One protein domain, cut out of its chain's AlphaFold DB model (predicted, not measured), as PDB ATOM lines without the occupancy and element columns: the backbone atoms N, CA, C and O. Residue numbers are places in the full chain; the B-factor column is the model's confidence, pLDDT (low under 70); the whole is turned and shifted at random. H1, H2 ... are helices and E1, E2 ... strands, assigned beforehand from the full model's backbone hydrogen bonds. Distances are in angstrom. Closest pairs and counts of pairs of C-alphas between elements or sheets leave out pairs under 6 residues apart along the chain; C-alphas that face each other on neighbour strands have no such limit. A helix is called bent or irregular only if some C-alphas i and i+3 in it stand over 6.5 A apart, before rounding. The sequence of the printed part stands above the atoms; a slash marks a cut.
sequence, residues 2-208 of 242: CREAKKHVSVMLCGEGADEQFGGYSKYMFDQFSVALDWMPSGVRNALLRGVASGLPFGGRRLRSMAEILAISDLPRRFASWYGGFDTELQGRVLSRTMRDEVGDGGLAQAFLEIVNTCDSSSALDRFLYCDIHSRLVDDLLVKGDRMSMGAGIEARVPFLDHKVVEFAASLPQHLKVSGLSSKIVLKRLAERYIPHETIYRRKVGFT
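Overview. This is residues 2 to 208 of the 242 residues of a protein of Betaproteobacteria bacterium (UniProt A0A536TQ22). A long bent helix runs through the middle of an irregular assembly of helices, its arm H10b leading to a tiny two-strand ribbon of E1 and E2, its arm H10a surrounded by H3, H9 and H2. Beyond H3, the helical hairpin of H4 and H5 makes one end; H11 and H12 pack on H2, while H7 and H8 lie well out from the rest and touch no helix. The printed part has 207 residues, with thirteen named helices and two named strands in the order H1 E1 H2 H3 H4 H5 H6 H7 H8 H9 H10 E2 H11 H12 H13. The class is mostly helix, and the one sheet, E1 beside E2, is parallel. The whole is compact, with a radius of gyration of the C-alphas of 19.3 A and spans of 56 by 41 by 39 A.

Along the chain. The strands are E1, residues 11 to 13, 7.0 A long, and E2, residues 155 to 157, 6.4 A. H10, residues 124 to 150, was assigned as one helix by its hydrogen bonds but is bent, with C-alphas 139 and 142 6.9 A apart; its arms are H10a, residues 124 to 139, 21.7 A, and H10b, residues 142 to 150, 11.8 A. C-alpha 124 is at (103.999, 13.653, 40.278) and C-alpha 150 at (76.945, 35.160, 31.177). The longer of the other helices are H3, residues 26 to 38, 19.3 A; H4, residues 42 to 55, 19.8 A; H5, residues 58 to 71, 19.4 A; H9, residues 107 to 117, 16.5 A; and H11, residues 163 to 171, 12.2 A. The shorter ones are H1, residues 2 to 5; H2, 18 to 22; H6, 75 to 81; H7, 88 to 94; H8, 97 to 103; H12, 185 to 191; and H13, 197 to 201, ending at C-alpha 201 (89.293, 8.236, 19.701). H5 is irregular, with C-alphas 59 and 62 8.0 A apart; so is H10a, with 134 and 137 6.6 A apart, and H9 only just, with 111 and 114 6.7 A apart.

Arrangement. E1 and E2 are parallel neighbours at 25 degrees, with N 12 and O 155 at 2.9 A and N 157 and O 12 at 2.8 A, within hydrogen-bond range. With the helices H2 to H10 between them they form a strand-helix-strand unit, two parallel neighbour strands joined through helices. The closest C-alphas of H10b and E2, Ser 149 and Ala 156, are 6.2 A apart. H1 is close to H10b but not clearly touching, with C-alphas 2 and 149 5.8 A apart. H10a has a kink of 27 degrees near residue 133. It touches H2, closest at C-alphas 20 and 129, 5.6 A. It touches H9 with residues 127 to 134 alone, closest at 116 and 127, 5.8 A, at a steep tilt of 66 degrees. It touches H3 with residues 124 to 128 alone, closest at 28 and 125, 6.5 A. H3 touches H5, closest at 34 and 70, 6.0 A. H4 and H5 form a hairpin at a shallow tilt of 5 degrees, opposite ways, closest at 53 and 64, 4.5 A. H5 and H6, also a hairpin, only just touch, with 3 pairs of C-alphas within 8 A, closest at 69 and 78, 5.9 A. H6 touches H9, closest at 77 and 109, 4.7 A. H7 and H8 are close but not clearly touching, closest at 92 and 100, 7.3 A. H2 touches H11, closest at 21 and 169, 6.0 A. H12 only just touches H2 and H13, with 3 pairs within 8 A each, closest at 22 and 187, 7.2 A, and at 188 and 200, 6.2 A. Every O i to N i+4 pair is within hydrogen-bond range in H2, H4, H6, H7, H8, H10b, H11, H12 and H13; H3 has 5 of 9, H5 8 of 10, H10a 10 of 12, and H9 3 of 7 beside 7 of 8 O i to N i+3 pairs, while H1 is too short for an O i to N i+4 pair.

Size, cuts and confidence. The two C-alphas farthest apart, those of Lys 7 and Pro 41, are 59.1 A apart. The printed part has no cut. The link from H11 to H12, residues 172 to 184, is long, and within it residues 178 to 179 pair antiparallel with 182 to 183. The mean pLDDT of the printed part is 85.5; residues 53 to 63, 84 to 89 and 106 are under 70.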
ATOM      1  N   CYS A   2      78.442  31.165  22.302       91.25
ATOM      2  CA  CYS A   2      77.371  31.374  23.292       91.25
ATOM      3  C   CYS A   2      76.192  32.205  22.752       91.25
ATOM      4  O   CYS A   2      75.056  31.773  22.852       91.25
ATOM      5  N   ARG A   3      76.437  33.325  22.054       92.81
ATOM      6  CA  ARG A   3      75.355  34.093  21.394       92.81
ATOM      7  C   ARG A   3      74.519  33.271  20.405       92.81
ATOM      8  O   ARG A   3      73.341  33.551  20.237       92.81
ATOM      9  N   GLU A   4      75.130  32.284  19.755       94.38
ATOM     10  CA  GLU A   4      74.422  31.402  18.825       94.38
ATOM     11  C   GLU A   4      73.603  30.362  19.586       94.38
ATOM     12  O   GLU A   4      72.410  30.224  19.350       94.38
ATOM     13  N   ALA A   5      74.212  29.708  20.580       93.44
ATOM     14  CA  ALA A   5      73.520  28.768  21.454       93.44
ATOM     15  C   ALA A   5      72.315  29.415  22.162       93.44
ATOM     16  O   ALA A   5      71.295  28.757  22.349       93.44
ATOM     17  N   LYS A   6      72.388  30.716  22.482       94.44
ATOM     18  CA  LYS A   6      71.339  31.435  23.226       94.44
ATOM     19  C   LYS A   6      70.019  31.487  22.469       94.44
ATOM     20  O   LYS A   6      68.959  31.555  23.085       94.44
ATOM     21  N   LYS A   7      70.079  31.434  21.137       95.50
ATOM     22  CA  LYS A   7      68.893  31.380  20.278       95.50
ATOM     23  C   LYS A   7      68.089  30.092  20.475       95.50
ATOM     24  O   LYS A   7      66.924  30.055  20.101       95.50
ATOM     25  N   HIS A   8      68.703  29.054  21.050       96.31
ATOM     26  CA  HIS A   8      68.121  27.720  21.183       96.31
ATOM     27  C   HIS A   8      67.981  27.256  22.637       96.31
ATOM     28  O   HIS A   8      67.049  26.521  22.944       96.31
ATOM     29  N   VAL A   9      68.889  27.661  23.534       96.50
ATOM     30  CA  VAL A   9      68.918  27.200  24.930       96.50
ATOM     31  C   VAL A   9      69.282  28.319  25.908       96.50
ATOM     32  O   VAL A   9      69.997  29.265  25.579       96.50
ATOM     33  N   SER A  10      68.810  28.196  27.148       94.62
ATOM     34  CA  SER A  10      69.211  29.046  28.278       94.62
ATOM     35  C   SER A  10      70.344  28.447  29.113       94.62
ATOM     36  O   SER A  10      71.048  29.196  29.787       94.62
ATOM     37  N   VAL A  11      70.532  27.127  29.042       96.75
ATOM     38  CA  VAL A  11      71.513  26.368  29.824       96.75
ATOM     39  C   VAL A  11      72.339  25.489  28.887       96.75
ATOM     40  O   VAL A  11      71.790  24.870  27.975       96.75
ATOM     41  N   MET A  12      73.649  25.410  29.121       95.12
ATOM     42  CA  MET A  12      74.553  24.504  28.411       95.12
ATOM     43  C   MET A  12      75.424  23.702  29.377       95.12
ATOM     44  O   MET A  12      75.809  24.194  30.436       95.12
ATOM     45  N   LEU A  13      75.766  22.470  28.993       95.06
ATOM     46  CA  LEU A  13      76.745  21.654  29.709       95.06
ATOM     47  C   LEU A  13      78.130  21.855  29.089       95.06
ATOM     48  O   LEU A  13      78.313  21.682  27.884       95.06
ATOM     49  N   CYS A  14      79.103  22.206  29.922       92.81
ATOM     50  CA  CYS A  14      80.492  22.410  29.551       92.81
ATOM     51  C   CYS A  14      81.358  21.248  30.055       92.81
ATOM     52  O   CYS A  14      81.204  20.772  31.175       92.81
ATOM     53  N   GLY A  15      82.297  20.794  29.225       92.50
ATOM     54  CA  GLY A  15      83.230  19.715  29.569       92.50
ATOM     55  C   GLY A  15      84.446  20.151  30.395       92.50
ATOM     56  O   GLY A  15      85.390  19.368  30.512       92.50
ATOM     57  N   GLU A  16      84.475  21.385  30.903       93.44
ATOM     58  CA  GLU A  16      85.564  21.892  31.749       93.44
ATOM     59  C   GLU A  16      85.703  21.071  33.036       93.44
ATOM     60  O   GLU A  16      84.719  20.571  33.579       93.44
ATOM     61  N   GLY A  17      86.944  20.878  33.492       94.06
ATOM     62  CA  GLY A  17      87.285  19.990  34.602       94.06
ATOM     63  C   GLY A  17      87.600  18.555  34.171       94.06
ATOM     64  O   GLY A  17      88.333  17.856  34.866       94.06
ATOM     65  N   ALA A  18      87.123  18.099  33.004       95.12
ATOM     66  CA  ALA A  18      87.382  16.732  32.550       95.12
ATOM     67  C   ALA A  18      88.854  16.484  32.188       95.12
ATOM     68  O   ALA A  18      89.373  15.387  32.386       95.12
ATOM     69  N   ASP A  19      89.520  17.463  31.568       93.88
ATOM     70  CA  ASP A  19      90.935  17.327  31.215       93.88
ATOM     71  C   ASP A  19      91.820  17.377  32.471       93.88
ATOM     72  O   ASP A  19      92.774  16.609  32.564       93.88
ATOM     73  N   GLU A  20      91.481  18.242  33.423       94.38
ATOM     74  CA  GLU A  20      92.240  18.522  34.645       94.38
ATOM     75  C   GLU A  20      92.104  17.409  35.691       94.38
ATOM     76  O   GLU A  20      93.034  17.173  36.449       94.38
ATOM     77  N   GLN A  21      90.983  16.684  35.708       94.81
ATOM     78  CA  GLN A  21      90.761  15.578  36.649       94.81
ATOM     79  C   GLN A  21      91.174  14.212  36.093       94.81
ATOM     80  O   GLN A  21      91.707  13.372  36.819       94.81
ATOM     81  N   PHE A  22      90.942  13.972  34.798       95.81
ATOM     82  CA  PHE A  22      91.164  12.664  34.163       95.81
ATOM     83  C   PHE A  22      92.392  12.631  33.244       95.81
ATOM     84  O   PHE A  22      92.586  11.666  32.504       95.81
ATOM     85  N   GLY A  23      93.225  13.672  33.274       93.50
ATOM     86  CA  GLY A  23      94.508  13.700  32.584       93.50
ATOM     87  C   GLY A  23      94.384  13.801  31.065       93.50
ATOM     88  O   GLY A  23      94.792  12.908  30.332       93.50
ATOM     89  N   GLY A  24      93.813  14.899  30.574       90.94
ATOM     90  CA  GLY A  24      93.481  15.104  29.162       90.94
ATOM     91  C   GLY A  24      94.419  15.971  28.328       90.94
ATOM     92  O   GLY A  24      94.205  16.129  27.119       90.94
ATOM     93  N   TYR A  25      95.446  16.547  28.947       88.38
ATOM     94  CA  TYR A  25      96.483  17.304  28.255       88.38
ATOM     95  C   TYR A  25      97.717  16.453  27.986       88.38
ATOM     96  O   TYR A  25      98.066  15.557  28.753       88.38
ATOM     97  N   SER A  26      98.409  16.777  26.895       83.81
ATOM     98  CA  SER A  26      99.634  16.090  26.493       83.81
ATOM     99  C   SER A  26     100.687  16.079  27.587       83.81
ATOM    100  O   SER A  26     101.329  15.058  27.796       83.81
ATOM    101  N   LYS A  27     100.812  17.180  28.326       85.50
ATOM    102  CA  LYS A  27     101.777  17.318  29.415       85.50
ATOM    103  C   LYS A  27     101.696  16.208  30.465       85.50
ATOM    104  O   LYS A  27     102.740  15.761  30.911       85.50
ATOM    105  N   TYR A  28     100.504  15.698  30.783       88.38
ATOM    106  CA  TYR A  28     100.356  14.614  31.757       88.38
ATOM    107  C   TYR A  28     100.914  13.292  31.237       88.38
ATOM    108  O   TYR A  28     101.525  12.548  31.989       88.38
ATOM    109  N   MET A  29     100.728  13.014  29.942       85.31
ATOM    110  CA  MET A  29     101.318  11.840  29.293       85.31
ATOM    111  C   MET A  29     102.845  11.930  29.313       85.31
ATOM    112  O   MET A  29     103.523  10.934  29.527       85.31
ATOM    113  N   PHE A  30     103.390  13.133  29.110       78.19
ATOM    114  CA  PHE A  30     104.835  13.340  29.096       78.19
ATOM    115  C   PHE A  30     105.461  13.297  30.484       78.19
ATOM    116  O   PHE A  30     106.514  12.688  30.645       78.19
ATOM    117  N   ASP A  31     104.802  13.871  31.486       78.56
ATOM    118  CA  ASP A  31     105.307  13.876  32.857       78.56
ATOM    119  C   ASP A  31     105.411  12.462  33.453       78.56
ATOM    120  O   ASP A  31     106.330  12.181  34.210       78.56
ATOM    121  N   GLN A  32     104.590  11.502  33.009       78.25
ATOM    122  CA  GLN A  32     104.765  10.095  33.405       78.25
ATOM    123  C   GLN A  32     106.145   9.528  33.050       78.25
ATOM    124  O   GLN A  32     106.676   8.693  33.782       78.25
ATOM    125  N   PHE A  33     106.749   9.988  31.952       75.38
ATOM    126  CA  PHE A  33     108.098   9.568  31.588       75.38
ATOM    127  C   PHE A  33     109.158  10.223  32.467       75.38
ATOM    128  O   PHE A  33     110.225   9.641  32.618       75.38
ATOM    129  N   SER A  34     108.891  11.377  33.089       74.06
ATOM    130  CA  SER A  34     109.873  12.010  33.974       74.06
ATOM    131  C   SER A  34     110.200  11.127  35.168       74.06
ATOM    132  O   SER A  34     111.358  11.033  35.541       74.06
ATOM    133  N   VAL A  35     109.200  10.442  35.732       70.56
ATOM    134  CA  VAL A  35     109.379   9.543  36.881       70.56
ATOM    135  C   VAL A  35     110.345   8.416  36.509       70.56
ATOM    136  O   VAL A  35     111.251   8.077  37.264       70.56
ATOM    137  N   ALA A  36     110.217   7.901  35.284       70.38
ATOM    138  CA  ALA A  36     111.139   6.930  34.707       70.38
ATOM    139  C   ALA A  36     112.475   7.537  34.247       70.38
ATOM    140  O   ALA A  36     113.320   6.802  33.755       70.38
ATOM    141  N   LEU A  37     112.694   8.845  34.375       72.19
ATOM    142  CA  LEU A  37     113.978   9.511  34.134       72.19
ATOM    143  C   LEU A  37     114.613  10.024  35.436       72.19
ATOM    144  O   LEU A  37     115.813  10.282  35.455       72.19
ATOM    145  N   ASP A  38     113.839  10.141  36.517       72.44
ATOM    146  CA  ASP A  38     114.292  10.624  37.824       72.44
ATOM    147  C   ASP A  38     115.216   9.624  38.542       72.44
ATOM    148  O   ASP A  38     115.975  10.023  39.421       72.44
ATOM    149  N   TRP A  39     115.239   8.350  38.127       74.19
ATOM    150  CA  TRP A  39     116.245   7.379  38.591       74.19
ATOM    151  C   TRP A  39     117.659   7.670  38.060       74.19
ATOM    152  O   TRP A  39     118.634   7.143  38.593       74.19
ATOM    153  N   MET A  40     117.791   8.485  37.008       77.56
ATOM    154  CA  MET A  40     119.090   8.838  36.439       77.56
ATOM    155  C   MET A  40     119.685  10.067  37.138       77.56
ATOM    156  O   MET A  40     118.964  11.032  37.405       77.56
ATOM    157  N   PRO A  41     121.018  10.119  37.339       79.88
ATOM    158  CA  PRO A  41     121.684  11.332  37.792       79.88
ATOM    159  C   PRO A  41     121.368  12.519  36.875       79.88
ATOM    160  O   PRO A  41     121.390  12.399  35.645       79.88
ATOM    161  N   SER A  42     121.128  13.686  37.473       74.88
ATOM    162  CA  SER A  42     120.698  14.902  36.768       74.88
ATOM    163  C   SER A  42     121.613  15.278  35.595       74.88
ATOM    164  O   SER A  42     121.121  15.675  34.543       74.88
ATOM    165  N   GLY A  43     122.931  15.084  35.723       76.81
ATOM    166  CA  GLY A  43     123.894  15.326  34.642       76.81
ATOM    167  C   GLY A  43     123.680  14.434  33.413       76.81
ATOM    168  O   GLY A  43     123.696  14.930  32.288       76.81
ATOM    169  N   VAL A  44     123.405  13.142  33.622       78.75
ATOM    170  CA  VAL A  44     123.160  12.165  32.545       78.75
ATOM    171  C   VAL A  44     121.827  12.455  31.865       78.75
ATOM    172  O   VAL A  44     121.765  12.547  30.638       78.75
ATOM    173  N   ARG A  45     120.775  12.682  32.661       79.38
ATOM    174  CA  ARG A  45     119.448  13.052  32.154       79.38
ATOM    175  C   ARG A  45     119.521  14.314  31.296       79.38
ATOM    176  O   ARG A  45     119.009  14.333  30.180       79.38
ATOM    177  N   ASN A  46     120.193  15.351  31.795       76.81
ATOM    178  CA  ASN A  46     120.312  16.627  31.098       76.81
ATOM    179  C   ASN A  46     121.121  16.497  29.805       76.81
ATOM    180  O   ASN A  46     120.718  17.064  28.794       76.81
ATOM    181  N   ALA A  47     122.227  15.747  29.812       77.62
ATOM    182  CA  ALA A  47     123.029  15.515  28.613       77.62
ATOM    183  C   ALA A  47     122.239  14.753  27.538       77.62
ATOM    184  O   ALA A  47     122.229  15.164  26.378       77.62
ATOM    185  N   LEU A  48     121.516  13.699  27.931       78.12
ATOM    186  CA  LEU A  48     120.696  12.899  27.021       78.12
ATOM    187  C   LEU A  48     119.563  13.734  26.414       78.12
ATOM    188  O   LEU A  48     119.415  13.784  25.194       78.12
ATOM    189  N   LEU A  49     118.799  14.448  27.246       76.44
ATOM    190  CA  LEU A  49     117.670  15.255  26.781       76.44
ATOM    191  C   LEU A  49     118.118  16.467  25.955       76.44
ATOM    192  O   LEU A  49     117.471  16.785  24.959       76.44
ATOM    193  N   ARG A  50     119.250  17.103  26.292       71.94
ATOM    194  CA  ARG A  50     119.842  18.172  25.466       71.94
ATOM    195  C   ARG A  50     120.393  17.644  24.141       71.94
ATOM    196  O   ARG A  50     120.258  18.321  23.123       71.94
ATOM    197  N   GLY A  51     120.961  16.439  24.122       71.88
ATOM    198  CA  GLY A  51     121.379  15.760  22.891       71.88
ATOM    199  C   GLY A  51     120.194  15.496  21.957       71.88
ATOM    200  O   GLY A  51     120.240  15.831  20.776       71.88
ATOM    201  N   VAL A  52     119.081  15.009  22.509       71.19
ATOM    202  CA  VAL A  52     117.828  14.828  21.760       71.19
ATOM    203  C   VAL A  52     117.268  16.174  21.279       71.19
ATOM    204  O   VAL A  52     116.904  16.311  20.114       71.19
ATOM    205  N   ALA A  53     117.243  17.195  22.141       68.56
ATOM    206  CA  ALA A  53     116.743  18.533  21.819       68.56
ATOM    207  C   ALA A  53     117.536  19.225  20.690       68.56
ATOM    208  O   ALA A  53     116.940  19.877  19.823       68.56
ATOM    209  N   SER A  54     118.865  19.075  20.694       67.88
ATOM    210  CA  SER A  54     119.785  19.685  19.722       67.88
ATOM    211  C   SER A  54     119.826  18.955  18.376       67.88
ATOM    212  O   SER A  54     119.980  19.612  17.349       67.88
ATOM    213  N   GLY A  55     119.605  17.636  18.358       66.12
ATOM    214  CA  GLY A  55     119.525  16.836  17.129       66.12
ATOM    215  C   GLY A  55     118.209  16.972  16.351       66.12
ATOM    216  O   GLY A  55     118.116  16.515  15.212       66.12
ATOM    217  N   LEU A  56     117.179  17.596  16.934       66.75
ATOM    218  CA  LEU A  56     115.875  17.754  16.288       66.75
ATOM    219  C   LEU A  56     115.850  18.970  15.334       66.75
ATOM    220  O   LEU A  56     116.147  20.089  15.775       66.75
ATOM    221  N   PRO A  57     115.436  18.799  14.057       57.12
ATOM    222  CA  PRO A  57     115.288  19.901  13.103       57.12
ATOM    223  C   PRO A  57     114.191  20.889  13.538       57.12
ATOM    224  O   PRO A  57     113.352  20.570  14.377       57.12
ATOM    225  N   PHE A  58     114.147  22.086  12.937       48.12
ATOM    226  CA  PHE A  58     113.232  23.190  13.302       48.12
ATOM    227  C   PHE A  58     111.735  22.794  13.395       48.12
ATOM    228  O   PHE A  58     110.999  23.352  14.211       48.12
ATOM    229  N   GLY A  59     111.282  21.793  12.623       51.62
ATOM    230  CA  GLY A  59     109.923  21.226  12.704       51.62
ATOM    231  C   GLY A  59     109.623  20.441  13.994       51.62
ATOM    232  O   GLY A  59     108.465  20.177  14.309       51.62
ATOM    233  N   GLY A  60     110.653  20.117  14.775       58.72
ATOM    234  CA  GLY A  60     110.596  19.441  16.069       58.72
ATOM    235  C   GLY A  60     110.491  20.382  17.268       58.72
ATOM    236  O   GLY A  60     110.676  19.918  18.387       58.72
ATOM    237  N   ARG A  61     110.182  21.679  17.083       64.62
ATOM    238  CA  ARG A  61     110.109  22.669  18.181       64.62
ATOM    239  C   ARG A  61     109.293  22.175  19.384       64.62
ATOM    240  O   ARG A  61     109.718  22.366  20.512       64.62
ATOM    241  N   ARG A  62     108.174  21.475  19.154       66.38
ATOM    242  CA  ARG A  62     107.388  20.855  20.238       66.38
ATOM    243  C   ARG A  62     108.182  19.800  21.007       66.38
ATOM    244  O   ARG A  62     108.234  19.873  22.224       66.38
ATOM    245  N   LEU A  63     108.809  18.856  20.308       67.31
ATOM    246  CA  LEU A  63     109.635  17.809  20.920       67.31
ATOM    247  C   LEU A  63     110.844  18.396  21.659       67.31
ATOM    248  O   LEU A  63     111.167  17.925  22.743       67.31
ATOM    249  N   ARG A  64     111.463  19.450  21.113       70.44
ATOM    250  CA  ARG A  64     112.544  20.192  21.772       70.44
ATOM    251  C   ARG A  64     112.079  20.804  23.093       70.44
ATOM    252  O   ARG A  64     112.653  20.477  24.124       70.44
ATOM    253  N   SER A  65     111.008  21.602  23.075       71.12
ATOM    254  CA  SER A  65     110.455  22.197  24.298       71.12
ATOM    255  C   SER A  65     110.053  21.127  25.310       71.12
ATOM    256  O   SER A  65     110.259  21.284  26.504       71.12
ATOM    257  N   MET A  66     109.528  19.993  24.847       73.75
ATOM    258  CA  MET A  66     109.181  18.883  25.731       73.75
ATOM    259  C   MET A  66     110.412  18.231  26.370       73.75
ATOM    260  O   MET A  66     110.377  17.932  27.559       73.75
ATOM    261  N   ALA A  67     111.499  18.033  25.620       72.62
ATOM    262  CA  ALA A  67     112.754  17.513  26.163       72.62
ATOM    263  C   ALA A  67     113.383  18.484  27.177       72.62
ATOM    264  O   ALA A  67     113.877  18.050  28.214       72.62
ATOM    265  N   GLU A  68     113.317  19.789  26.909       74.56
ATOM    266  CA  GLU A  68     113.772  20.838  27.829       74.56
ATOM    267  C   GLU A  68     112.965  20.832  29.133       74.56
ATOM    268  O   GLU A  68     113.551  20.853  30.213       74.56
ATOM    269  N   ILE A  69     111.635  20.713  29.049       78.25
ATOM    270  CA  ILE A  69     110.758  20.638  30.225       78.25
ATOM    271  C   ILE A  69     111.023  19.358  31.033       78.25
ATOM    272  O   ILE A  69     111.139  19.413  32.256       78.25
ATOM    273  N   LEU A  70     111.184  18.204  30.374       79.00
ATOM    274  CA  LEU A  70     111.497  16.934  31.046       79.00
ATOM    275  C   LEU A  70     112.884  16.921  31.709       79.00
ATOM    276  O   LEU A  70     113.120  16.122  32.614       79.00
ATOM    277  N   ALA A  71     113.798  17.803  31.295       74.06
ATOM    278  CA  ALA A  71     115.105  17.940  31.932       74.06
ATOM    279  C   ALA A  71     115.029  18.631  33.305       74.06
ATOM    280  O   ALA A  71     115.935  18.471  34.129       74.06
ATOM    281  N   ILE A  72     113.948  19.362  33.591       77.00
ATOM    282  CA  ILE A  72     113.731  20.027  34.877       77.00
ATOM    283  C   ILE A  72     113.314  18.968  35.905       77.00
ATOM    284  O   ILE A  72     112.244  18.387  35.777       77.00
ATOM    285  N   SER A  73     114.131  18.691  36.929       73.88
ATOM    286  CA  SER A  73     113.767  17.758  38.023       73.88
ATOM    287  C   SER A  73     112.751  18.355  38.980       73.88
ATOM    288  O   SER A  73     111.934  17.630  39.530       73.88
ATOM    289  N   ASP A  74     112.850  19.659  39.218       80.50
ATOM    290  CA  ASP A  74     112.007  20.348  40.180       80.50
ATOM    291  C   ASP A  74     110.571  20.464  39.652       80.50
ATOM    292  O   ASP A  74     110.323  21.064  38.604       80.50
ATOM    293  N   LEU A  75     109.634  19.854  40.374       79.38
ATOM    294  CA  LEU A  75     108.238  19.726  39.964       79.38
ATOM    295  C   LEU A  75     107.530  21.092  39.801       79.38
ATOM    296  O   LEU A  75     106.939  21.310  38.742       79.38
ATOM    297  N   PRO A  76     107.618  22.041  40.755       81.81
ATOM    298  CA  PRO A  76     107.082  23.395  40.593       81.81
ATOM    299  C   PRO A  76     107.657  24.140  39.386       81.81
ATOM    300  O   PRO A  76     106.899  24.721  38.607       81.81
ATOM    301  N   ARG A  77     108.982  24.101  39.171       81.12
ATOM    302  CA  ARG A  77     109.615  24.722  37.991       81.12
ATOM    303  C   ARG A  77     109.166  24.061  36.698       81.12
ATOM    304  O   ARG A  77     108.901  24.755  35.716       81.12
ATOM    305  N   ARG A  78     109.025  22.734  36.692       83.44
ATOM    306  CA  ARG A  78     108.507  21.998  35.538       83.44
ATOM    307  C   ARG A  78     107.062  22.392  35.252       83.44
ATOM    308  O   ARG A  78     106.735  22.683  34.105       83.44
ATOM    309  N   PHE A  79     106.210  22.468  36.271       82.44
ATOM    310  CA  PHE A  79     104.830  22.930  36.126       82.44
ATOM    311  C   PHE A  79     104.774  24.358  35.572       82.44
ATOM    312  O   PHE A  79     104.100  24.596  34.569       82.44
ATOM    313  N   ALA A  80     105.549  25.280  36.148       81.62
ATOM    314  CA  ALA A  80     105.645  26.658  35.681       81.62
ATOM    315  C   ALA A  80     106.082  26.739  34.212       81.62
ATOM    316  O   ALA A  80     105.521  27.520  33.454       81.62
ATOM    317  N   SER A  81     107.022  25.895  33.775       80.12
ATOM    318  CA  SER A  81     107.500  25.882  32.385       80.12
ATOM    319  C   SER A  81     106.449  25.441  31.357       80.12
ATOM    320  O   SER A  81     106.530  25.832  30.196       80.12
ATOM    321  N   TRP A  82     105.414  24.694  31.767       78.19
ATOM    322  CA  TRP A  82     104.271  24.389  30.895       78.19
ATOM    323  C   TRP A  82     103.361  25.601  30.651       78.19
ATOM    324  O   TRP A  82     102.558  25.575  29.715       78.19
ATOM    325  N   TYR A  83     103.478  26.636  31.486       75.31
ATOM    326  CA  TYR A  83     102.623  27.824  31.482       75.31
ATOM    327  C   TYR A  83     103.363  29.135  31.226       75.31
ATOM    328  O   TYR A  83     102.746  30.112  30.804       75.31
ATOM    329  N   GLY A  84     104.679  29.156  31.426       68.25
ATOM    330  CA  GLY A  84     105.544  30.269  31.082       68.25
ATOM    331  C   GLY A  84     105.572  30.465  29.571       68.25
ATOM    332  O   GLY A  84     106.158  29.673  28.842       68.25
ATOM    333  N   GLY A  85     104.927  31.530  29.093       61.31
ATOM    334  CA  GLY A  85     104.986  31.935  27.683       61.31
ATOM    335  C   GLY A  85     106.320  32.573  27.278       61.31
ATOM    336  O   GLY A  85     106.582  32.722  26.088       61.31
ATOM    337  N   PHE A  86     107.150  32.930  28.260       61.62
ATOM    338  CA  PHE A  86     108.472  33.520  28.084       61.62
ATOM    339  C   PHE A  86     109.514  32.580  28.683       61.62
ATOM    340  O   PHE A  86     109.334  32.104  29.807       61.62
ATOM    341  N   ASP A  87     110.587  32.314  27.942       64.19
ATOM    342  CA  ASP A  87     111.753  31.648  28.513       64.19
ATOM    343  C   ASP A  87     112.430  32.562  29.558       64.19
ATOM    344  O   ASP A  87     112.211  33.778  29.605       64.19
ATOM    345  N   THR A  88     113.229  31.969  30.446       66.56
ATOM    346  CA  THR A  88     113.930  32.704  31.513       66.56
ATOM    347  C   THR A  88     114.871  33.777  30.952       66.56
ATOM    348  O   THR A  88     115.090  34.804  31.590       66.56
ATOM    349  N   GLU A  89     115.402  33.576  29.744       68.69
ATOM    350  CA  GLU A  89     116.306  34.516  29.077       68.69
ATOM    351  C   GLU A  89     115.572  35.789  28.625       68.69
ATOM    352  O   GLU A  89     116.004  36.908  28.901       68.69
ATOM    353  N   LEU A  90     114.415  35.628  27.991       71.12
ATOM    354  CA  LEU A  90     113.547  36.693  27.517       71.12
ATOM    355  C   LEU A  90     112.916  37.441  28.689       71.12
ATOM    356  O   LEU A  90     112.833  38.664  28.641       71.12
ATOM    357  N   GLN A  91     112.557  36.747  29.774       75.69
ATOM    358  CA  GLN A  91     112.199  37.408  31.035       75.69
ATOM    359  C   GLN A  91     113.357  38.263  31.560       75.69
ATOM    360  O   GLN A  91     113.148  39.419  31.921       75.69
ATOM    361  N   GLY A  92     114.584  37.734  31.536       76.88
ATOM    362  CA  GLY A  92     115.787  38.467  31.922       76.88
ATOM    363  C   GLY A  92     116.000  39.746  31.110       76.88
ATOM    364  O   GLY A  92     116.412  40.755  31.676       76.88
ATOM    365  N   ARG A  93     115.673  39.723  29.813       80.88
ATOM    366  CA  ARG A  93     115.805  40.873  28.905       80.88
ATOM    367  C   ARG A  93     114.672  41.893  29.008       80.88
ATOM    368  O   ARG A  93     114.934  43.080  28.880       80.88
ATOM    369  N   VAL A  94     113.434  41.432  29.172       84.00
ATOM    370  CA  VAL A  94     112.236  42.278  29.034       84.00
ATOM    371  C   VAL A  94     111.780  42.848  30.374       84.00
ATOM    372  O   VAL A  94     111.247  43.953  30.412       84.00
ATOM    373  N   LEU A  95     111.976  42.127  31.481       87.00
ATOM    374  CA  LEU A  95     111.628  42.635  32.807       87.00
ATOM    375  C   LEU A  95     112.604  43.734  33.234       87.00
ATOM    376  O   LEU A  95     113.796  43.675  32.943       87.00
ATOM    377  N   SER A  96     112.111  44.730  33.966       88.94
ATOM    378  CA  SER A  96     112.977  45.720  34.605       88.94
ATOM    379  C   SER A  96     113.812  45.080  35.720       88.94
ATOM    380  O   SER A  96     113.501  43.994  36.214       88.94
ATOM    381  N   ARG A  97     114.860  45.773  36.180       87.19
ATOM    382  CA  ARG A  97     115.640  45.313  37.339       87.19
ATOM    383  C   ARG A  97     114.770  45.149  38.586       87.19
ATOM    384  O   ARG A  97     114.835  44.101  39.209       87.19
ATOM    385  N   THR A  98     113.924  46.133  38.881       86.81
ATOM    386  CA  THR A  98     113.006  46.095  40.027       86.81
ATOM    387  C   THR A  98     112.090  44.878  39.969       86.81
ATOM    388  O   THR A  98     111.965  44.158  40.951       86.81
ATOM    389  N   MET A  99     111.505  44.593  38.800       87.38
ATOM    390  CA  MET A  99     110.610  43.448  38.652       87.38
ATOM    391  C   MET A  99     111.363  42.118  38.769       87.38
ATOM    392  O   MET A  99     110.838  41.171  39.342       87.38
ATOM    393  N   ARG A 100     112.599  42.024  38.258       85.50
ATOM    394  CA  ARG A 100     113.431  40.824  38.453       85.50
ATOM    395  C   ARG A 100     113.734  40.580  39.929       85.50
ATOM    396  O   ARG A 100     113.650  39.438  40.366       85.50
ATOM    397  N   ASP A 101     114.036  41.637  40.678       85.31
ATOM    398  CA  ASP A 101     114.315  41.546  42.112       85.31
ATOM    399  C   ASP A 101     113.050  41.146  42.905       85.31
ATOM    400  O   ASP A 101     113.138  40.333  43.820       85.31
ATOM    401  N   GLU A 102     111.866  41.642  42.518       84.69
ATOM    402  CA  GLU A 102     110.579  41.251  43.123       84.69
ATOM    403  C   GLU A 102     110.170  39.806  42.803       84.69
ATOM    404  O   GLU A 102     109.684  39.084  43.672       84.69
ATOM    405  N   VAL A 103     110.349  39.376  41.552       80.31
ATOM    406  CA  VAL A 103     110.025  38.012  41.104       80.31
ATOM    407  C   VAL A 103     110.993  36.990  41.710       80.31
ATOM    408  O   VAL A 103     110.596  35.861  42.015       80.31
ATOM    409  N   GLY A 104     112.257  37.386  41.889       78.00
ATOM    410  CA  GLY A 104     113.328  36.554  42.424       78.00
ATOM    411  C   GLY A 104     113.664  35.332  41.558       78.00
ATOM    412  O   GLY A 104     113.047  35.050  40.529       78.00
ATOM    413  N   ASP A 105     114.639  34.544  42.015       72.19
ATOM    414  CA  ASP A 105     115.141  33.360  41.293       72.19
ATOM    415  C   ASP A 105     114.129  32.200  41.214       72.19
ATOM    416  O   ASP A 105     114.281  31.266  40.418       72.19
ATOM    417  N   GLY A 106     113.110  32.226  42.078       68.94
ATOM    418  CA  GLY A 106     112.020  31.251  42.101       68.94
ATOM    419  C   GLY A 106     110.991  31.479  40.993       68.94
ATOM    420  O   GLY A 106     110.344  30.525  40.555       68.94
ATOM    421  N   GLY A 107     110.859  32.710  40.496       77.00
ATOM    422  CA  GLY A 107     109.952  33.030  39.403       77.00
ATOM    423  C   GLY A 107     108.503  32.602  39.649       77.00
ATOM    424  O   GLY A 107     108.032  32.466  40.778       77.00
ATOM    425  N   LEU A 108     107.806  32.284  38.555       74.88
ATOM    426  CA  LEU A 108     106.465  31.688  38.601       74.88
ATOM    427  C   LEU A 108     106.426  30.344  39.341       74.88
ATOM    428  O   LEU A 108     105.374  29.960  39.841       74.88
ATOM    429  N   ALA A 109     107.546  29.620  39.432       79.81
ATOM    430  CA  ALA A 109     107.585  28.347  40.147       79.81
ATOM    431  C   ALA A 109     107.298  28.527  41.642       79.81
ATOM    432  O   ALA A 109     106.673  27.657  42.245       79.81
ATOM    433  N   GLN A 110     107.677  29.677  42.211       80.00
ATOM    434  CA  GLN A 110     107.388  30.003  43.603       80.00
ATOM    435  C   GLN A 110     105.883  30.083  43.877       80.00
ATOM    436  O   GLN A 110     105.427  29.593  44.905       80.00
ATOM    437  N   ALA A 111     105.106  30.622  42.935       77.69
ATOM    438  CA  ALA A 111     103.652  30.702  43.060       77.69
ATOM    439  C   ALA A 111     102.982  29.316  43.058       77.69
ATOM    440  O   ALA A 111     101.927  29.132  43.657       77.69
ATOM    441  N   PHE A 112     103.600  28.320  42.415       83.38
ATOM    442  CA  PHE A 112     103.073  26.954  42.381       83.38
ATOM    443  C   PHE A 112     103.594  26.070  43.513       83.38
ATOM    444  O   PHE A 112     102.976  25.045  43.787       83.38
ATOM    445  N   LEU A 113     104.692  26.441  44.183       83.12
ATOM    446  CA  LEU A 113     105.274  25.653  45.276       83.12
ATOM    447  C   LEU A 113     104.258  25.361  46.381       83.12
ATOM    448  O   LEU A 113     104.146  24.220  46.817       83.12
ATOM    449  N   GLU A 114     103.505  26.371  46.809       82.81
ATOM    450  CA  GLU A 114     102.503  26.219  47.867       82.81
ATOM    451  C   GLU A 114     101.393  25.239  47.458       82.81
ATOM    452  O   GLU A 114     101.056  24.312  48.194       82.81
ATOM    453  N   ILE A 115     100.896  25.366  46.226       86.50
ATOM    454  CA  ILE A 115      99.865  24.477  45.681       86.50
ATOM    455  C   ILE A 115     100.396  23.040  45.542       86.50
ATOM    456  O   ILE A 115      99.708  22.089  45.892       86.50
ATOM    457  N   VAL A 116     101.629  22.858  45.059       84.62
ATOM    458  CA  VAL A 116     102.250  21.527  44.953       84.62
ATOM    459  C   VAL A 116     102.392  20.882  46.336       84.62
ATOM    460  O   VAL A 116     102.139  19.687  46.481       84.62
ATOM    461  N   ASN A 117     102.810  21.656  47.341       84.38
ATOM    462  CA  ASN A 117     103.123  21.152  48.678       84.38
ATOM    463  C   ASN A 117     101.885  20.864  49.538       84.38
ATOM    464  O   ASN A 117     101.990  20.095  50.488       84.38
ATOM    465  N   THR A 118     100.729  21.439  49.206       89.38
ATOM    466  CA  THR A 118      99.445  21.127  49.863       89.38
ATOM    467  C   THR A 118      98.806  19.833  49.355       89.38
ATOM    468  O   THR A 118      97.832  19.363  49.932       89.38
ATOM    469  N   CYS A 119      99.335  19.237  48.284       89.75
ATOM    470  CA  CYS A 119      98.836  17.974  47.762       89.75
ATOM    471  C   CYS A 119      99.406  16.779  48.548       89.75
ATOM    472  O   CYS A 119     100.605  16.497  48.485       89.75
ATOM    473  N   ASP A 120      98.523  16.014  49.193       88.12
ATOM    474  CA  ASP A 120      98.886  14.835  49.997       88.12
ATOM    475  C   ASP A 120      99.408  13.640  49.171       88.12
ATOM    476  O   ASP A 120      99.957  12.683  49.721       88.12
ATOM    477  N   SER A 121      99.265  13.659  47.841       87.75
ATOM    478  CA  SER A 121      99.749  12.568  46.986       87.75
ATOM    479  C   SER A 121     101.268  12.621  46.822       87.75
ATOM    480  O   SER A 121     101.862  13.680  46.601       87.75
ATOM    481  N   SER A 122     101.927  11.463  46.859       83.44
ATOM    482  CA  SER A 122     103.353  11.337  46.521       83.44
ATOM    483  C   SER A 122     103.611  11.299  45.014       83.44
ATOM    484  O   SER A 122     104.762  11.381  44.583       83.44
ATOM    485  N   SER A 123     102.566  11.174  44.193       86.56
ATOM    486  CA  SER A 123     102.729  11.069  42.749       86.56
ATOM    487  C   SER A 123     102.848  12.416  42.064       86.56
ATOM    488  O   SER A 123     102.022  13.310  42.257       86.56
ATOM    489  N   ALA A 124     103.825  12.509  41.160       85.62
ATOM    490  CA  ALA A 124     103.999  13.653  40.278       85.62
ATOM    491  C   ALA A 124     102.736  13.947  39.451       85.62
ATOM    492  O   ALA A 124     102.331  15.105  39.371       85.62
ATOM    493  N   LEU A 125     102.059  12.920  38.913       88.81
ATOM    494  CA  LEU A 125     100.859  13.125  38.095       88.81
ATOM    495  C   LEU A 125      99.719  13.741  38.910       88.81
ATOM    496  O   LEU A 125      99.098  14.696  38.453       88.81
ATOM    497  N   ASP A 126      99.443  13.218  40.105       91.25
ATOM    498  CA  ASP A 126      98.366  13.764  40.935       91.25
ATOM    499  C   ASP A 126      98.684  15.190  41.388       91.25
ATOM    500  O   ASP A 126      97.804  16.041  41.323       91.25
ATOM    501  N   ARG A 127      99.944  15.490  41.739       89.81
ATOM    502  CA  ARG A 127     100.385  16.864  42.035       89.81
ATOM    503  C   ARG A 127     100.219  17.792  40.830       89.81
ATOM    504  O   ARG A 127      99.747  18.912  40.987       89.81
ATOM    505  N   PHE A 128     100.531  17.326  39.619       89.06
ATOM    506  CA  PHE A 128     100.308  18.083  38.383       89.06
ATOM    507  C   PHE A 128      98.825  18.390  38.139       89.06
ATOM    508  O   PHE A 128      98.479  19.523  37.802       89.06
ATOM    509  N   LEU A 129      97.954  17.386  38.287       92.25
ATOM    510  CA  LEU A 129      96.503  17.549  38.145       92.25
ATOM    511  C   LEU A 129      95.963  18.498  39.224       92.25
ATOM    512  O   LEU A 129      95.202  19.413  38.919       92.25
ATOM    513  N   TYR A 130      96.421  18.330  40.466       92.75
ATOM    514  CA  TYR A 130      96.053  19.173  41.599       92.75
ATOM    515  C   TYR A 130      96.433  20.636  41.361       92.75
ATOM    516  O   TYR A 130      95.590  21.517  41.525       92.75
ATOM    517  N   CYS A 131      97.657  20.898  40.896       91.06
ATOM    518  CA  CYS A 131      98.090  22.246  40.553       91.06
ATOM    519  C   CYS A 131      97.259  22.863  39.435       91.06
ATOM    520  O   CYS A 131      96.938  24.044  39.511       91.06
ATOM    521  N   ASP A 132      96.873  22.096  38.415       91.62
ATOM    522  CA  ASP A 132      96.004  22.616  37.356       91.62
ATOM    523  C   ASP A 132      94.617  22.991  37.852       91.62
ATOM    524  O   ASP A 132      94.090  24.022  37.436       91.62
ATOM    525  N   ILE A 133      94.045  22.170  38.732       92.94
ATOM    526  CA  ILE A 133      92.748  22.440  39.351       92.94
ATOM    527  C   ILE A 133      92.823  23.721  40.192       92.94
ATOM    528  O   ILE A 133      91.948  24.566  40.065       92.94
ATOM    529  N   HIS A 134      93.884  23.905  40.980       91.50
ATOM    530  CA  HIS A 134      94.027  25.027  41.921       91.50
ATOM    531  C   HIS A 134      94.682  26.283  41.337       91.50
ATOM    532  O   HIS A 134      94.890  27.250  42.057       91.50
ATOM    533  N   SER A 135      95.029  26.277  40.050       89.50
ATOM    534  CA  SER A 135      95.531  27.465  39.361       89.50
ATOM    535  C   SER A 135      94.752  27.684  38.075       89.50
ATOM    536  O   SER A 135      93.699  28.308  38.076       89.50
ATOM    537  N   ARG A 136      95.195  27.104  36.958       88.25
ATOM    538  CA  ARG A 136      94.646  27.396  35.632       88.25
ATOM    539  C   ARG A 136      93.147  27.134  35.503       88.25
ATOM    540  O   ARG A 136      92.464  27.866  34.792       88.25
ATOM    541  N   LEU A 137      92.620  26.078  36.112       93.12
ATOM    542  CA  LEU A 137      91.189  25.808  36.016       93.12
ATOM    543  C   LEU A 137      90.384  26.948  36.648       93.12
ATOM    544  O   LEU A 137      89.493  27.483  35.994       93.12
ATOM    545  N   VAL A 138      90.743  27.336  37.872       91.19
ATOM    546  CA  VAL A 138      90.072  28.392  38.639       91.19
ATOM    547  C   VAL A 138      90.334  29.770  38.036       91.19
ATOM    548  O   VAL A 138      89.380  30.487  37.750       91.19
ATOM    549  N   ASP A 139      91.590  30.116  37.766       89.38
ATOM    550  CA  ASP A 139      91.991  31.485  37.420       89.38
ATOM    551  C   ASP A 139      91.881  31.818  35.926       89.38
ATOM    552  O   ASP A 139      91.856  32.992  35.549       89.38
ATOM    553  N   ASP A 140      91.821  30.809  35.053       90.19
ATOM    554  CA  ASP A 140      91.835  31.007  33.600       90.19
ATOM    555  C   ASP A 140      90.594  30.424  32.918       90.19
ATOM    556  O   ASP A 140      89.821  31.158  32.296       90.19
ATOM    557  N   LEU A 141      90.380  29.111  33.028       92.12
ATOM    558  CA  LEU A 141      89.313  28.441  32.281       92.12
ATOM    559  C   LEU A 141      87.922  28.842  32.763       92.12
ATOM    560  O   LEU A 141      87.149  29.380  31.971       92.12
ATOM    561  N   LEU A 142      87.633  28.640  34.050       95.19
ATOM    562  CA  LEU A 142      86.299  28.875  34.602       95.19
ATOM    563  C   LEU A 142      85.919  30.353  34.526       95.19
ATOM    564  O   LEU A 142      84.801  30.682  34.133       95.19
ATOM    565  N   VAL A 143      86.865  31.257  34.799       95.00
ATOM    566  CA  VAL A 143      86.645  32.708  34.691       95.00
ATOM    567  C   VAL A 143      86.281  33.112  33.264       95.00
ATOM    568  O   VAL A 143      85.369  33.915  33.056       95.00
ATOM    569  N   LYS A 144      86.983  32.578  32.256       92.94
ATOM    570  CA  LYS A 144      86.670  32.865  30.851       92.94
ATOM    571  C   LYS A 144      85.346  32.233  30.442       92.94
ATOM    572  O   LYS A 144      84.549  32.908  29.793       92.94
ATOM    573  N   GLY A 145      85.116  30.975  30.809       93.19
ATOM    574  CA  GLY A 145      83.882  30.251  30.520       93.19
ATOM    575  C   GLY A 145      82.659  31.007  31.034       93.19
ATOM    576  O   GLY A 145      81.783  31.353  30.238       93.19
ATOM    577  N   ASP A 146      82.669  31.354  32.322       94.94
ATOM    578  CA  ASP A 146      81.584  32.060  33.006       94.94
ATOM    579  C   ASP A 146      81.331  33.455  32.420       94.94
ATOM    580  O   ASP A 146      80.221  33.764  31.977       94.94
ATOM    581  N   ARG A 147      82.374  34.290  32.296       95.31
ATOM    582  CA  ARG A 147      82.222  35.649  31.743       95.31
ATOM    583  C   ARG A 147      81.672  35.629  30.319       95.31
ATOM    584  O   ARG A 147      80.841  36.467  29.961       95.31
ATOM    585  N   MET A 148      82.117  34.681  29.494       93.69
ATOM    586  CA  MET A 148      81.669  34.576  28.106       93.69
ATOM    587  C   MET A 148      80.260  33.987  27.979       93.69
ATOM    588  O   MET A 148      79.531  34.376  27.061       93.69
ATOM    589  N   SER A 149      79.861  33.058  28.855       95.81
ATOM    590  CA  SER A 149      78.500  32.513  28.863       95.81
ATOM    591  C   SER A 149      77.495  33.523  29.413       95.81
ATOM    592  O   SER A 149      76.494  33.806  28.747       95.81
ATOM    593  N   MET A 150      77.802  34.153  30.549       96.19
ATOM    594  CA  MET A 150      76.945  35.160  31.177       96.19
ATOM    595  C   MET A 150      76.845  36.430  30.333       96.19
ATOM    596  O   MET A 150      75.751  36.968  30.168       96.19
ATOM    597  N   GLY A 151      77.929  36.840  29.663       96.44
ATOM    598  CA  GLY A 151      77.898  37.923  28.673       96.44
ATOM    599  C   GLY A 151      76.984  37.656  27.465       96.44
ATOM    600  O   GLY A 151      76.672  38.576  26.710       96.44
ATOM    601  N   ALA A 152      76.539  36.410  27.269       95.81
ATOM    602  CA  ALA A 152      75.533  36.019  26.283       95.81
ATOM    603  C   ALA A 152      74.191  35.585  26.913       95.81
ATOM    604  O   ALA A 152      73.311  35.115  26.190       95.81
ATOM    605  N   GLY A 153      74.020  35.724  28.234       96.00
ATOM    606  CA  GLY A 153      72.808  35.331  28.957       96.00
ATOM    607  C   GLY A 153      72.547  33.820  28.979       96.00
ATOM    608  O   GLY A 153      71.383  33.407  28.927       96.00
ATOM    609  N   ILE A 154      73.607  33.002  28.987       96.75
ATOM    610  CA  ILE A 154      73.541  31.538  29.112       96.75
ATOM    611  C   ILE A 154      74.201  31.093  30.412       96.75
ATOM    612  O   ILE A 154      75.333  31.479  30.703       96.75
ATOM    613  N   GLU A 155      73.533  30.187  31.119       96.50
ATOM    614  CA  GLU A 155      74.115  29.452  32.235       96.50
ATOM    615  C   GLU A 155      74.956  28.273  31.713       96.50
ATOM    616  O   GLU A 155      74.437  27.358  31.069       96.50
ATOM    617  N   ALA A 156      76.264  28.287  31.976       96.06
ATOM    618  CA  ALA A 156      77.156  27.169  31.684       96.06
ATOM    619  C   ALA A 156      77.336  26.311  32.941       96.06
ATOM    620  O   ALA A 156      77.863  26.785  33.942       96.06
ATOM    621  N   ARG A 157      76.927  25.041  32.895       96.94
ATOM    622  CA  ARG A 157      77.153  24.086  33.989       96.94
ATOM    623  C   ARG A 157      78.344  23.196  33.686       96.94
ATOM    624  O   ARG A 157      78.472  22.701  32.570       96.94
ATOM    625  N   VAL A 158      79.170  22.947  34.694       96.81
ATOM    626  CA  VAL A 158      80.418  22.175  34.603       96.81
ATOM    627  C   VAL A 158      80.290  20.861  35.384       96.81
ATOM    628  O   VAL A 158      80.835  20.737  36.475       96.81
ATOM    629  N   PRO A 159      79.545  19.858  34.876       97.12
ATOM    630  CA  PRO A 159      79.217  18.639  35.626       97.12
ATOM    631  C   PRO A 159      80.434  17.825  36.071       97.12
ATOM    632  O   PRO A 159      80.349  17.097  37.053       97.12
ATOM    633  N   PHE A 160      81.573  17.948  35.384       97.19
ATOM    634  CA  PHE A 160      82.800  17.295  35.833       97.19
ATOM    635  C   PHE A 160      83.314  17.863  37.157       97.19
ATOM    636  O   PHE A 160      84.015  17.154  37.861       97.19
ATOM    637  N   LEU A 161      82.960  19.097  37.517       96.75
ATOM    638  CA  LEU A 161      83.349  19.734  38.777       96.75
ATOM    639  C   LEU A 161      82.327  19.545  39.900       96.75
ATOM    640  O   LEU A 161      82.444  20.184  40.943       96.75
ATOM    641  N   ASP A 162      81.346  18.657  39.725       97.50
ATOM    642  CA  ASP A 162      80.570  18.183  40.864       97.50
ATOM    643  C   ASP A 162      81.504  17.513  41.883       97.50
ATOM    644  O   ASP A 162      82.345  16.691  41.516       97.50
ATOM    645  N   HIS A 163      81.347  17.853  43.164       96.69
ATOM    646  CA  HIS A 163      82.207  17.354  44.240       96.69
ATOM    647  C   HIS A 163      82.338  15.824  44.246       96.69
ATOM    648  O   HIS A 163      83.440  15.322  44.433       96.69
ATOM    649  N   LYS A 164      81.277  15.066  43.928       98.06
ATOM    650  CA  LYS A 164      81.347  13.595  43.885       98.06
ATOM    651  C   LYS A 164      82.187  13.094  42.723       98.06
ATOM    652  O   LYS A 164      82.855  12.068  42.840       98.06
ATOM    653  N   VAL A 165      82.150  13.794  41.589       97.31
ATOM    654  CA  VAL A 165      82.987  13.470  40.428       97.31
ATOM    655  C   VAL A 165      84.446  13.787  40.735       97.31
ATOM    656  O   VAL A 165      85.308  12.965  40.429       97.31
ATOM    657  N   VAL A 166      84.708  14.918  41.394       96.44
ATOM    658  CA  VAL A 166      86.052  15.329  41.819       96.44
ATOM    659  C   VAL A 166      86.634  14.354  42.841       96.44
ATOM    660  O   VAL A 166      87.744  13.865  42.644       96.44
ATOM    661  N   GLU A 167      85.885  14.013  43.889       96.38
ATOM    662  CA  GLU A 167      86.284  13.037  44.910       96.38
ATOM    663  C   GLU A 167      86.551  11.661  44.291       96.38
ATOM    664  O   GLU A 167      87.589  11.042  44.542       96.38
ATOM    665  N   PHE A 168      85.658  11.203  43.405       96.88
ATOM    666  CA  PHE A 168      85.860   9.964  42.666       96.88
ATOM    667  C   PHE A 168      87.135  10.025  41.824       96.88
ATOM    668  O   PHE A 168      87.977   9.133  41.928       96.88
ATOM    669  N   ALA A 169      87.325  11.083  41.032       95.88
ATOM    670  CA  ALA A 169      88.513  11.255  40.207       95.88
ATOM    671  C   ALA A 169      89.796  11.306  41.049       95.88
ATOM    672  O   ALA A 169      90.799  10.712  40.656       95.88
ATOM    673  N   ALA A 170      89.776  11.953  42.215       94.12
ATOM    674  CA  ALA A 170      90.902  11.991  43.144       94.12
ATOM    675  C   ALA A 170      91.247  10.596  43.694       94.12
ATOM    676  O   ALA A 170      92.425  10.260  43.780       94.12
ATOM    677  N   SER A 171      90.242   9.755  43.967       94.75
ATOM    678  CA  SER A 171      90.435   8.382  44.464       94.75
ATOM    679  C   SER A 171      90.964   7.389  43.417       94.75
ATOM    680  O   SER A 171      91.430   6.301  43.765       94.75
ATOM    681  N   LEU A 172      90.879   7.723  42.124       95.62
ATOM    682  CA  LEU A 172      91.233   6.794  41.055       95.62
ATOM    683  C   LEU A 172      92.745   6.545  40.969       95.62
ATOM    684  O   LEU A 172      93.521   7.503  40.884       95.62
ATOM    685  N   PRO A 173      93.168   5.276  40.803       94.19
ATOM    686  CA  PRO A 173      94.524   4.953  40.389       94.19
ATOM    687  C   PRO A 173      94.933   5.712  39.120       94.19
ATOM    688  O   PRO A 173      94.214   5.731  38.119       94.19
ATOM    689  N   GLN A 174      96.135   6.285  39.127       91.88
ATOM    690  CA  GLN A 174      96.653   7.122  38.037       91.88
ATOM    691  C   GLN A 174      96.627   6.457  36.662       91.88
ATOM    692  O   GLN A 174      96.306   7.120  35.678       91.88
ATOM    693  N   HIS A 175      96.902   5.152  36.588       92.62
ATOM    694  CA  HIS A 175      96.901   4.400  35.330       92.62
ATOM    695  C   HIS A 175      95.513   4.327  34.662       92.62
ATOM    696  O   HIS A 175      95.419   4.032  33.472       92.62
ATOM    697  N   LEU A 176      94.433   4.614  35.404       96.00
ATOM    698  CA  LEU A 176      93.076   4.754  34.865       96.00
ATOM    699  C   LEU A 176      92.791   6.168  34.336       96.00
ATOM    700  O   LEU A 176      91.824   6.361  33.599       96.00
ATOM    701  N   LYS A 177      93.622   7.157  34.676       95.25
ATOM    702  CA  LYS A 177      93.571   8.511  34.110       95.25
ATOM    703  C   LYS A 177      94.466   8.579  32.873       95.25
ATOM    704  O   LYS A 177      93.993   8.855  31.769       95.25
ATOM    705  N   VAL A 178      95.746   8.255  33.058       93.75
ATOM    706  CA  VAL A 178      96.800   8.358  32.045       93.75
ATOM    707  C   VAL A 178      97.701   7.127  32.112       93.75
ATOM    708  O   VAL A 178      98.087   6.696  33.194       93.75
ATOM    709  N   SER A 179      98.058   6.558  30.965       91.94
ATOM    710  CA  SER A 179      99.032   5.467  30.872       91.94
ATOM    711  C   SER A 179      99.741   5.516  29.523       91.94
ATOM    712  O   SER A 179      99.111   5.387  28.467       91.94
ATOM    713  N   GLY A 180     101.056   5.746  29.550       88.50
ATOM    714  CA  GLY A 180     101.858   5.926  28.344       88.50
ATOM    715  C   GLY A 180     101.343   7.107  27.518       88.50
ATOM    716  O   GLY A 180     101.225   8.224  28.010       88.50
ATOM    717  N   LEU A 181     100.989   6.857  26.256       87.25
ATOM    718  CA  LEU A 181     100.412   7.870  25.357       87.25
ATOM    719  C   LEU A 181      98.874   7.909  25.383       87.25
ATOM    720  O   LEU A 181      98.250   8.560  24.544       87.25
ATOM    721  N   SER A 182      98.250   7.204  26.330       90.62
ATOM    722  CA  SER A 182      96.800   7.198  26.507       90.62
ATOM    723  C   SER A 182      96.390   8.126  27.643       90.62
ATOM    724  O   SER A 182      96.862   8.007  28.766       90.62
ATOM    725  N   SER A 183      95.467   9.032  27.343       93.06
ATOM    726  CA  SER A 183      94.869  10.007  28.265       93.06
ATOM    727  C   SER A 183      93.364   9.789  28.387       93.06
ATOM    728  O   SER A 183      92.736   9.297  27.436       93.06
ATOM    729  N   LYS A 184      92.778  10.216  29.514       94.19
ATOM    730  CA  LYS A 184      91.347  10.080  29.827       94.19
ATOM    731  C   LYS A 184      90.840   8.643  29.728       94.19
ATOM    732  O   LYS A 184      89.746   8.418  29.216       94.19
ATOM    733  N   ILE A 185      91.632   7.666  30.167       96.00
ATOM    734  CA  ILE A 185      91.350   6.243  29.912       96.00
ATOM    735  C   ILE A 185      89.975   5.843  30.464       96.00
ATOM    736  O   ILE A 185      89.141   5.338  29.713       96.00
ATOM    737  N   VAL A 186      89.704   6.132  31.739       96.88
ATOM    738  CA  VAL A 186      88.416   5.824  32.380       96.88
ATOM    739  C   VAL A 186      87.246   6.526  31.689       96.88
ATOM    740  O   VAL A 186      86.215   5.903  31.444       96.88
ATOM    741  N   LEU A 187      87.419   7.792  31.298       95.62
ATOM    742  CA  LEU A 187      86.357   8.575  30.674       95.62
ATOM    743  C   LEU A 187      86.055   8.086  29.254       95.62
ATOM    744  O   LEU A 187      84.892   8.008  28.873       95.62
ATOM    745  N   LYS A 188      87.083   7.712  28.481       95.69
ATOM    746  CA  LYS A 188      86.916   7.135  27.141       95.69
ATOM    747  C   LYS A 188      86.209   5.785  27.204       95.69
ATOM    748  O   LYS A 188      85.225   5.606  26.499       95.69
ATOM    749  N   ARG A 189      86.634   4.894  28.107       96.50
ATOM    750  CA  ARG A 189      85.975   3.594  28.332       96.50
ATOM    751  C   ARG A 189      84.517   3.740  28.767       96.50
ATOM    752  O   ARG A 189      83.665   2.965  28.351       96.50
ATOM    753  N   LEU A 190      84.204   4.733  29.603       95.75
ATOM    754  CA  LEU A 190      82.817   5.030  29.965       95.75
ATOM    755  C   LEU A 190      82.019   5.538  28.754       95.75
ATOM    756  O   LEU A 190      80.891   5.099  28.533       95.75
ATOM    757  N   ALA A 191      82.608   6.442  27.969       95.94
ATOM    758  CA  ALA A 191      81.962   7.049  26.809       95.94
ATOM    759  C   ALA A 191      81.630   6.040  25.700       95.94
ATOM    760  O   ALA A 191      80.651   6.254  24.990       95.94
ATOM    761  N   GLU A 192      82.371   4.933  25.578       96.94
ATOM    762  CA  GLU A 192      82.118   3.862  24.591       96.94
ATOM    763  C   GLU A 192      80.711   3.264  24.684       96.94
ATOM    764  O   GLU A 192      80.200   2.728  23.706       96.94
ATOM    765  N   ARG A 193      80.053   3.391  25.841       97.38
ATOM    766  CA  ARG A 193      78.671   2.934  26.039       97.38
ATOM    767  C   ARG A 193      77.630   3.833  25.368       97.38
ATOM    768  O   ARG A 193      76.497   3.401  25.189       97.38
ATOM    769  N   TYR A 194      77.991   5.077  25.056       96.69
ATOM    770  CA  TYR A 194      77.045   6.129  24.669       96.69
ATOM    771  C   TYR A 194      77.415   6.846  23.368       96.69
ATOM    772  O   TYR A 194      76.549   7.439  22.732       96.69
ATOM    773  N   ILE A 195      78.694   6.845  22.990       96.25
ATOM    774  CA  ILE A 195      79.231   7.656  21.895       96.25
ATOM    775  C   ILE A 195      79.983   6.740  20.916       96.25
ATOM    776  O   ILE A 195      80.723   5.862  21.360       96.25
ATOM    777  N   PRO A 196      79.859   6.948  19.590       97.06
ATOM    778  CA  PRO A 196      80.617   6.185  18.603       97.06
ATOM    779  C   PRO A 196      82.130   6.240  18.836       97.06
ATOM    780  O   PRO A 196      82.698   7.304  19.110       97.06
ATOM    781  N   HIS A 197      82.793   5.098  18.651       95.25
ATOM    782  CA  HIS A 197      84.233   4.926  18.867       95.25
ATOM    783  C   HIS A 197      85.073   5.988  18.131       95.25
ATOM    784  O   HIS A 197      85.964   6.606  18.714       95.25
ATOM    785  N   GLU A 198      84.749   6.283  16.872       95.69
ATOM    786  CA  GLU A 198      85.420   7.322  16.078       95.69
ATOM    787  C   GLU A 198      85.376   8.722  16.711       95.69
ATOM    788  O   GLU A 198      86.338   9.477  16.597       95.69
ATOM    789  N   THR A 199      84.314   9.063  17.445       94.12
ATOM    790  CA  THR A 199      84.203  10.360  18.129       94.12
ATOM    791  C   THR A 199      85.048  10.402  19.401       94.12
ATOM    792  O   THR A 199      85.609  11.449  19.729       94.12
ATOM    793  N   ILE A 200      85.175   9.270  20.098       94.38
ATOM    794  CA  ILE A 200      85.946   9.137  21.343       94.38
ATOM    795  C   ILE A 200      87.452   9.168  21.063       94.38
ATOM    796  O   ILE A 200      88.212   9.829  21.779       94.38
ATOM    797  N   TYR A 201      87.881   8.465  20.013       92.75
ATOM    798  CA  TYR A 201      89.293   8.236  19.701       92.75
ATOM    799  C   TYR A 201      89.850   9.136  18.594       92.75
ATOM    800  O   TYR A 201      91.034   9.040  18.262       92.75
ATOM    801  N   ARG A 202      89.050  10.065  18.052       92.25
ATOM    802  CA  ARG A 202      89.565  11.097  17.142       92.25
ATOM    803  C   ARG A 202      90.663  11.930  17.799       92.25
ATOM    804  O   ARG A 202      90.702  12.149  19.012       92.25
ATOM    805  N   ARG A 203      91.509  12.519  16.956       87.31
ATOM    806  CA  ARG A 203      92.496  13.508  17.393       87.31
ATOM    807  C   ARG A 203      91.804  14.690  18.090       87.31
ATOM    808  O   ARG A 203      90.859  15.267  17.548       87.31
ATOM    809  N   LYS A 204      92.309  15.079  19.269       84.56
ATOM    810  CA  LYS A 204      91.844  16.271  19.999       84.56
ATOM    811  C   LYS A 204      92.044  17.507  19.120       84.56
ATOM    812  O   LYS A 204      93.162  17.799  18.697       84.56
ATOM    813  N   VAL A 205      90.956  18.226  18.867       83.88
ATOM    814  CA  VAL A 205      90.970  19.518  18.174       83.88
ATOM    815  C   VAL A 205      90.703  20.581  19.227       83.88
ATOM    816  O   VAL A 205      89.627  20.604  19.819       83.88
ATOM    817  N   GLY A 206      91.715  21.399  19.513       80.00
ATOM    818  CA  GLY A 206      91.579  22.526  20.429       80.00
ATOM    819  C   GLY A 206      90.864  23.691  19.756       80.00
ATOM    820  O   GLY A 206      91.005  23.902  18.552       80.00
ATOM    821  N   PHE A 207      90.132  24.473  20.542       80.75
ATOM    822  CA  PHE A 207      89.546  25.723  20.077       80.75
ATOM    823  C   PHE A 207      90.579  26.847  20.222       80.75
ATOM    824  O   PHE A 207      90.595  27.589  21.202       80.75
ATOM    825  N   THR A 208      91.531  26.908  19.291       80.56
ATOM    826  CA  THR A 208      92.645  27.860  19.373       80.56
ATOM    827  C   THR A 208      92.240  29.232  18.856       80.56
ATOM    828  O   THR A 208      91.789  29.365  17.718       80.56
TER     829      THR A 208